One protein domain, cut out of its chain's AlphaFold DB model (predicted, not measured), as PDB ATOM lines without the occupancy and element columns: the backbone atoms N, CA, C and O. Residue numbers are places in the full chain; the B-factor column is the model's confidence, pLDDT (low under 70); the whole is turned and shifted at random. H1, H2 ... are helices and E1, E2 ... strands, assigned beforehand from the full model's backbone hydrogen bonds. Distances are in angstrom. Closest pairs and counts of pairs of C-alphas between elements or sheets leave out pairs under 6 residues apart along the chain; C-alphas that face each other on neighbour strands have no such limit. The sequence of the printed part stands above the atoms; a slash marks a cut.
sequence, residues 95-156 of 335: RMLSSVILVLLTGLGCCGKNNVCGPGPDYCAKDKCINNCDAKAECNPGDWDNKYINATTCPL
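AT A GLANCE: This is residues 95 to 156 of the 335 residues of an uncharacterized protein of Aspergillus arachidicola (UniProt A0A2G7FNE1). With little regular structure, this is an elongated run of loops round a small knot: strands E1 and E2 pair, helix H2 packs on E1, residues 95 to 101 of helix H1 stick out at one end, and residues 132 to 156, with no named element, reach to the other. The 62 printed residues hold H1, E1, H2, E2 in that order, class mixed, 19 residues in named elements. The whole is only just compact, close to loose, radius of gyration of the C-alphas 12.6 A, spans 41 by 24 by 17 A.

IN THESE COORDINATES: H1, residues 95 to 103, begins at C-alpha 95 (40.868, 54.908, -36.975) and is 13.0 A long. E1 is residues 110 to 112, H2 121 to 124. E2, 129 to 131, ends at C-alpha 131 (27.009, 51.935, -29.301).

HOW THE PARTS SIT: E1 and E2 are antiparallel neighbours; N 111 and O 131 are 2.9 A apart. The closest C-alphas of E1 and H2, Cys 110 and Cys 124, are 5.1 A apart. H1 and H2 are apart. In H1, 3 of 5 O i to N i+4 pairs are within hydrogen-bond range; H2 is too short for one.

THE WHOLE: The farthest C-alphas, Arg 95 and Leu 156, are 43.3 A apart. The printed part has no cut; no link is long. pLDDT is under 70 at residues 95 to 108 and 114 to 115.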
ATOM      1  N   ARG A  95      41.066  56.049 -37.883       27.14
ATOM      2  CA  ARG A  95      40.868  54.908 -36.975       27.14
ATOM      3  C   ARG A  95      40.842  55.364 -35.516       27.14
ATOM      4  O   ARG A  95      39.936  54.966 -34.803       27.14
ATOM      5  N   MET A  96      41.735  56.270 -35.110       29.52
ATOM      6  CA  MET A  96      41.691  56.844 -33.758       29.52
ATOM      7  C   MET A  96      40.423  57.676 -33.516       29.52
ATOM      8  O   MET A  96      39.693  57.381 -32.578       29.52
ATOM      9  N   LEU A  97      40.084  58.643 -34.377       30.89
ATOM     10  CA  LEU A  97      38.894  59.482 -34.166       30.89
ATOM     11  C   LEU A  97      37.575  58.699 -34.233       30.89
ATOM     12  O   LEU A  97      36.665  59.004 -33.472       30.89
ATOM     13  N   SER A  98      37.459  57.675 -35.086       28.47
ATOM     14  CA  SER A  98      36.237  56.859 -35.138       28.47
ATOM     15  C   SER A  98      36.083  55.921 -33.936       28.47
ATOM     16  O   SER A  98      34.959  55.528 -33.644       28.47
ATOM     17  N   SER A  99      37.175  55.569 -33.249       30.16
ATOM     18  CA  SER A  99      37.127  54.842 -31.974       30.16
ATOM     19  C   SER A  99      36.901  55.779 -30.786       30.16
ATOM     20  O   SER A  99      36.142  55.432 -29.893       30.16
ATOM     21  N   VAL A 100      37.494  56.978 -30.785       32.00
ATOM     22  CA  VAL A 100      37.348  57.956 -29.690       32.00
ATOM     23  C   VAL A 100      35.953  58.585 -29.668       32.00
ATOM     24  O   VAL A 100      35.354  58.663 -28.603       32.00
ATOM     25  N   ILE A 101      35.382  58.961 -30.819       31.42
ATOM     26  CA  ILE A 101      34.038  59.571 -30.878       31.42
ATOM     27  C   ILE A 101      32.943  58.588 -30.428       31.42
ATOM     28  O   ILE A 101      31.935  59.005 -29.866       31.42
ATOM     29  N   LEU A 102      33.144  57.280 -30.622       28.45
ATOM     30  CA  LEU A 102      32.165  56.268 -30.222       28.45
ATOM     31  C   LEU A 102      32.153  56.020 -28.698       28.45
ATOM     32  O   LEU A 102      31.153  55.560 -28.169       28.45
ATOM     33  N   VAL A 103      33.197  56.391 -27.952       31.09
ATOM     34  CA  VAL A 103      33.260  56.191 -26.485       31.09
ATOM     35  C   VAL A 103      32.463  57.259 -25.698       31.09
ATOM     36  O   VAL A 103      32.244  57.125 -24.498       31.09
ATOM     37  N   LEU A 104      31.962  58.316 -26.345       40.12
ATOM     38  CA  LEU A 104      31.510  59.547 -25.666       40.12
ATOM     39  C   LEU A 104      30.035  59.586 -25.197       40.12
ATOM     40  O   LEU A 104      29.536  60.655 -24.863       40.12
ATOM     41  N   LEU A 105      29.339  58.443 -25.129       41.09
ATOM     42  CA  LEU A 105      27.979  58.324 -24.551       41.09
ATOM     43  C   LEU A 105      27.840  57.160 -23.545       41.09
ATOM     44  O   LEU A 105      26.742  56.831 -23.102       41.09
ATOM     45  N   THR A 106      28.938  56.492 -23.187       44.81
ATOM     46  CA  THR A 106      28.917  55.117 -22.654       44.81
ATOM     47  C   THR A 106      28.684  55.003 -21.136       44.81
ATOM     48  O   THR A 106      29.322  54.189 -20.473       44.81
ATOM     49  N   GLY A 107      27.824  55.845 -20.555       54.06
ATOM     50  CA  GLY A 107      27.584  55.881 -19.103       54.06
ATOM     51  C   GLY A 107      26.508  54.907 -18.607       54.06
ATOM     52  O   GLY A 107      26.778  54.075 -17.749       54.06
ATOM     53  N   LEU A 108      25.283  55.040 -19.128       62.41
ATOM     54  CA  LEU A 108      24.060  54.559 -18.455       62.41
ATOM     55  C   LEU A 108      23.158  53.656 -19.323       62.41
ATOM     56  O   LEU A 108      22.059  53.292 -18.916       62.41
ATOM     57  N   GLY A 109      23.593  53.295 -20.532       78.25
ATOM     58  CA  GLY A 109      22.808  52.440 -21.422       78.25
ATOM     59  C   GLY A 109      23.393  52.288 -22.822       78.25
ATOM     60  O   GLY A 109      24.381  52.934 -23.176       78.25
ATOM     61  N   CYS A 110      22.757  51.433 -23.612       88.81
ATOM     62  CA  CYS A 110      23.020  51.206 -25.026       88.81
ATOM     63  C   CYS A 110      22.343  52.295 -25.870       88.81
ATOM     64  O   CYS A 110      21.237  52.721 -25.550       88.81
ATOM     65  N   CYS A 111      22.968  52.732 -26.963       84.50
ATOM     66  CA  CYS A 111      22.438  53.793 -27.825       84.50
ATOM     67  C   CYS A 111      22.076  53.264 -29.222       84.50
ATOM     68  O   CYS A 111      22.896  52.622 -29.891       84.50
ATOM     69  N   GLY A 112      20.851  53.559 -29.668       80.88
ATOM     70  CA  GLY A 112      20.313  53.140 -30.967       80.88
ATOM     71  C   GLY A 112      20.326  54.233 -32.047       80.88
ATOM     72  O   GLY A 112      20.741  55.367 -31.820       80.88
ATOM     73  N   LYS A 113      19.803  53.901 -33.239       70.06
ATOM     74  CA  LYS A 113      19.748  54.787 -34.432       70.06
ATOM     75  C   LYS A 113      19.020  56.122 -34.232       70.06
ATOM     76  O   LYS A 113      19.252  57.046 -35.003       70.06
ATOM     77  N   ASN A 114      18.157  56.216 -33.223       68.81
ATOM     78  CA  ASN A 114      17.306  57.382 -32.976       68.81
ATOM     79  C   ASN A 114      17.932  58.382 -31.984       68.81
ATOM     80  O   ASN A 114      17.227  59.257 -31.495       68.81
ATOM     81  N   ASN A 115      19.221  58.231 -31.645       69.06
ATOM     82  CA  ASN A 115      19.941  59.001 -30.615       69.06
ATOM     83  C   ASN A 115      19.334  58.924 -29.197       69.06
ATOM     84  O   ASN A 115      19.707  59.699 -28.324       69.06
ATOM     85  N   VAL A 116      18.438  57.964 -28.949       74.56
ATOM     86  CA  VAL A 116      17.945  57.631 -27.606       74.56
ATOM     87  C   VAL A 116      18.780  56.474 -27.059       74.56
ATOM     88  O   VAL A 116      19.034  55.495 -27.774       74.56
ATOM     89  N   CYS A 117      19.191  56.592 -25.799       81.31
ATOM     90  CA  CYS A 117      19.962  55.583 -25.083       81.31
ATOM     91  C   CYS A 117      19.183  55.050 -23.874       81.31
ATOM     92  O   CYS A 117      18.405  55.783 -23.266       81.31
ATOM     93  N   GLY A 118      19.416  53.791 -23.515       84.94
ATOM     94  CA  GLY A 118      18.827  53.143 -22.343       84.94
ATOM     95  C   GLY A 118      19.376  51.725 -22.147       84.94
ATOM     96  O   GLY A 118      20.038  51.196 -23.041       84.94
ATOM     97  N   PRO A 119      19.177  51.093 -20.984       88.38
ATOM     98  CA  PRO A 119      19.507  49.684 -20.786       88.38
ATOM     99  C   PRO A 119      18.393  48.764 -21.324       88.38
ATOM    100  O   PRO A 119      17.296  49.209 -21.661       88.38
ATOM    101  N   GLY A 120      18.649  47.454 -21.369       90.06
ATOM    102  CA  GLY A 120      17.624  46.456 -21.696       90.06
ATOM    103  C   GLY A 120      17.452  46.139 -23.190       90.06
ATOM    104  O   GLY A 120      18.101  46.733 -24.053       90.06
ATOM    105  N   PRO A 121      16.574  45.178 -23.535       90.88
ATOM    106  CA  PRO A 121      16.447  44.624 -24.886       90.88
ATOM    107  C   PRO A 121      16.002  45.638 -25.950       90.88
ATOM    108  O   PRO A 121      16.280  45.436 -27.132       90.88
ATOM    109  N   ASP A 122      15.326  46.724 -25.576       88.50
ATOM    110  CA  ASP A 122      14.881  47.738 -26.542       88.50
ATOM    111  C   ASP A 122      15.988  48.657 -27.050       88.50
ATOM    112  O   ASP A 122      15.854  49.240 -28.125       88.50
ATOM    113  N   TYR A 123      17.116  48.691 -26.347       88.94
ATOM    114  CA  TYR A 123      18.265  49.522 -26.685       88.94
ATOM    115  C   TYR A 123      19.525  48.686 -26.953       88.94
ATOM    116  O   TYR A 123      20.312  49.033 -27.829       88.94
ATOM    117  N   CYS A 124      19.693  47.565 -26.240       90.31
ATOM    118  CA  CYS A 124      20.883  46.706 -26.255       90.31
ATOM    119  C   CYS A 124      20.786  45.472 -27.170       90.31
ATOM    120  O   CYS A 124      21.759  44.728 -27.296       90.31
ATOM    121  N   ALA A 125      19.643  45.199 -27.810       90.56
ATOM    122  CA  ALA A 125      19.563  44.095 -28.770       90.56
ATOM    123  C   ALA A 125      20.507  44.323 -29.969       90.56
ATOM    124  O   ALA A 125      20.685  45.453 -30.429       90.56
ATOM    125  N   LYS A 126      21.109  43.241 -30.488       89.00
ATOM    126  CA  LYS A 126      22.184  43.281 -31.507       89.00
ATOM    127  C   LYS A 126      21.805  43.994 -32.812       89.00
ATOM    128  O   LYS A 126      22.685  44.452 -33.530       89.00
ATOM    129  N   ASP A 127      20.520  44.037 -33.139       89.44
ATOM    130  CA  ASP A 127      19.935  44.681 -34.319       89.44
ATOM    131  C   ASP A 127      19.540  46.154 -34.081       89.44
ATOM    132  O   ASP A 127      19.460  46.937 -35.036       89.44
ATOM    133  N   LYS A 128      19.325  46.538 -32.814       88.25
ATOM    134  CA  LYS A 128      18.902  47.882 -32.385       88.25
ATOM    135  C   LYS A 128      20.083  48.772 -31.983       88.25
ATOM    136  O   LYS A 128      20.098  49.961 -32.318       88.25
ATOM    137  N   CYS A 129      21.059  48.199 -31.284       88.56
ATOM    138  CA  CYS A 129      22.195  48.920 -30.727       88.56
ATOM    139  C   CYS A 129      23.244  49.300 -31.786       88.56
ATOM    140  O   CYS A 129      23.587  48.502 -32.657       88.56
ATOM    141  N   ILE A 130      23.797  50.513 -31.675       85.19
ATOM    142  CA  ILE A 130      25.007  50.944 -32.402       85.19
ATOM    143  C   ILE A 130      26.201  51.068 -31.454       85.19
ATOM    144  O   ILE A 130      27.333  50.801 -31.852       85.19
ATOM    145  N   ASN A 131      25.961  51.535 -30.228       81.12
ATOM    146  CA  ASN A 131      27.009  51.935 -29.301       81.12
ATOM    147  C   ASN A 131      26.690  51.520 -27.861       81.12
ATOM    148  O   ASN A 131      25.528  51.514 -27.460       81.12
ATOM    149  N   ASN A 132      27.737  51.232 -27.085       84.69
ATOM    150  CA  ASN A 132      27.673  50.776 -25.697       84.69
ATOM    151  C   ASN A 132      26.823  49.505 -25.500       84.69
ATOM    152  O   ASN A 132      26.117  49.375 -24.507       84.69
ATOM    153  N   CYS A 133      26.851  48.581 -26.464       87.62
ATOM    154  CA  CYS A 133      25.905  47.459 -26.542       87.62
ATOM    155  C   CYS A 133      26.055  46.396 -25.445       87.62
ATOM    156  O   CYS A 133      25.160  45.571 -25.278       87.62
ATOM    157  N   ASP A 134      27.162  46.435 -24.703       87.81
ATOM    158  CA  ASP A 134      27.421  45.585 -23.541       87.81
ATOM    159  C   ASP A 134      26.940  46.226 -22.221       87.81
ATOM    160  O   ASP A 134      27.134  45.652 -21.147       87.81
ATOM    161  N   ALA A 135      26.319  47.413 -22.277       88.25
ATOM    162  CA  ALA A 135      25.744  48.065 -21.108       88.25
ATOM    163  C   ALA A 135      24.547  47.287 -20.551       88.25
ATOM    164  O   ALA A 135      23.774  46.648 -21.269       88.25
ATOM    165  N   LYS A 136      24.393  47.368 -19.232       90.25
ATOM    166  CA  LYS A 136      23.451  46.572 -18.454       90.25
ATOM    167  C   LYS A 136      22.691  47.453 -17.480       90.25
ATOM    168  O   LYS A 136      23.261  48.384 -16.920       90.25
ATOM    169  N   ALA A 137      21.427  47.118 -17.259       90.69
ATOM    170  CA  ALA A 137      20.641  47.684 -16.173       90.69
ATOM    171  C   ALA A 137      21.179  47.252 -14.804       90.69
ATOM    172  O   ALA A 137      21.813  46.202 -14.661       90.69
ATOM    173  N   GLU A 138      20.879  48.052 -13.787       91.19
ATOM    174  CA  GLU A 138      21.210  47.767 -12.391       91.19
ATOM    175  C   GLU A 138      20.450  46.529 -11.901       91.19
ATOM    176  O   GLU A 138      21.035  45.649 -11.269       91.19
ATOM    177  N   CYS A 139      19.169  46.434 -12.263       92.69
ATOM    178  CA  CYS A 139      18.234  45.412 -11.803       92.69
ATOM    179  C   CYS A 139      17.379  44.829 -12.940       92.69
ATOM    180  O   CYS A 139      17.296  45.397 -14.031       92.69
ATOM    181  N   ASN A 140      16.703  43.705 -12.681       93.50
ATOM    182  CA  ASN A 140      15.736  43.133 -13.617       93.50
ATOM    183  C   ASN A 140      14.320  43.673 -13.337       93.50
ATOM    184  O   ASN A 140      13.803  43.421 -12.247       93.50
ATOM    185  N   PRO A 141      13.650  44.341 -14.299       90.31
ATOM    186  CA  PRO A 141      12.237  44.705 -14.157       90.31
ATOM    187  C   PRO A 141      11.286  43.491 -14.135       90.31
ATOM    188  O   PRO A 141      10.114  43.645 -13.805       90.31
ATOM    189  N   GLY A 142      11.782  42.291 -14.466       85.50
ATOM    190  CA  GLY A 142      11.073  41.006 -14.410       85.50
ATOM    191  C   GLY A 142      11.172  40.220 -15.717       85.50
ATOM    192  O   GLY A 142      11.267  38.995 -15.704       85.50
ATOM    193  N   ASP A 143      11.231  40.941 -16.838       86.06
ATOM    194  CA  ASP A 143      11.017  40.387 -18.179       86.06
ATOM    195  C   ASP A 143      12.316  40.250 -18.999       86.06
ATOM    196  O   ASP A 143      12.281  39.899 -20.182       86.06
ATOM    197  N   TRP A 144      13.473  40.610 -18.428       92.50
ATOM    198  CA  TRP A 144      14.727  40.742 -19.175       92.50
ATOM    199  C   TRP A 144      15.667  39.548 -18.969       92.50
ATOM    200  O   TRP A 144      15.843  39.038 -17.864       92.50
ATOM    201  N   ASP A 145      16.309  39.133 -20.062       92.38
ATOM    202  CA  ASP A 145      17.389  38.139 -20.084       92.38
ATOM    203  C   ASP A 145      18.597  38.629 -19.261       92.38
ATOM    204  O   ASP A 145      19.004  39.789 -19.376       92.38
ATOM    205  N   ASN A 146      19.205  37.724 -18.484       91.44
ATOM    206  CA  ASN A 146      20.369  37.969 -17.624       91.44
ATOM    207  C   ASN A 146      21.545  38.679 -18.327       91.44
ATOM    208  O   ASN A 146      22.351  39.341 -17.672       91.44
ATOM    209  N   LYS A 147      21.663  38.585 -19.657       92.25
ATOM    210  CA  LYS A 147      22.685  39.321 -20.418       92.25
ATOM    211  C   LYS A 147      22.516  40.847 -20.391       92.25
ATOM    212  O   LYS A 147      23.505  41.538 -20.600       92.25
ATOM    213  N   TYR A 148      21.317  41.368 -20.119       91.75
ATOM    214  CA  TYR A 148      21.015  42.809 -20.117       91.75
ATOM    215  C   TYR A 148      21.058  43.466 -18.727       91.75
ATOM    216  O   TYR A 148      20.762  44.655 -18.610       91.75
ATOM    217  N   ILE A 149      21.397  42.715 -17.677       92.44
ATOM    218  CA  ILE A 149      21.329  43.156 -16.276       92.44
ATOM    219  C   ILE A 149      22.618  42.821 -15.514       92.44
ATOM    220  O   ILE A 149      23.363  41.904 -15.884       92.44
ATOM    221  N   ASN A 150      22.868  43.574 -14.443       91.00
ATOM    222  CA  ASN A 150      23.927  43.322 -13.467       91.00
ATOM    223  C   ASN A 150      23.424  42.499 -12.271       91.00
ATOM    224  O   ASN A 150      24.117  41.579 -11.843       91.00
ATOM    225  N   ALA A 151      22.214  42.776 -11.773       91.44
ATOM    226  CA  ALA A 151      21.570  42.009 -10.709       91.44
ATOM    227  C   ALA A 151      20.106  41.677 -11.047       91.44
ATOM    228  O   ALA A 151      19.448  42.371 -11.818       91.44
ATOM    229  N   THR A 152      19.570  40.613 -10.448       92.56
ATOM    230  CA  THR A 152      18.139  40.265 -10.551       92.56
ATOM    231  C   THR A 152      17.258  41.160  -9.683       92.56
ATOM    232  O   THR A 152      16.106  41.400 -10.022       92.56
ATOM    233  N   THR A 153      17.796  41.667  -8.575       91.12
ATOM    234  CA  THR A 153      17.116  42.520  -7.590       91.12
ATOM    235  C   THR A 153      18.009  43.697  -7.223       91.12
ATOM    236  O   THR A 153      19.233  43.593  -7.301       91.12
ATOM    237  N   CYS A 154      17.414  44.800  -6.782       89.56
ATOM    238  CA  CYS A 154      18.178  45.967  -6.359       89.56
ATOM    239  C   CYS A 154      18.967  45.742  -5.059       89.56
ATOM    240  O   CYS A 154      18.497  45.020  -4.172       89.56
ATOM    241  N   PRO A 155      20.124  46.415  -4.895       85.06
ATOM    242  CA  PRO A 155      20.781  46.554  -3.601       85.06
ATOM    243  C   PRO A 155      19.839  47.141  -2.541       85.06
ATOM    244  O   PRO A 155      18.879  47.842  -2.861       85.06
ATOM    245  N   LEU A 156      20.124  46.870  -1.264       83.12
ATOM    246  CA  LEU A 156      19.375  47.400  -0.112       83.12
ATOM    247  C   LEU A 156      17.856  47.095  -0.119       83.12
ATOM    248  O   LEU A 156      17.101  47.740   0.602       83.12
TER     249      LEU A 156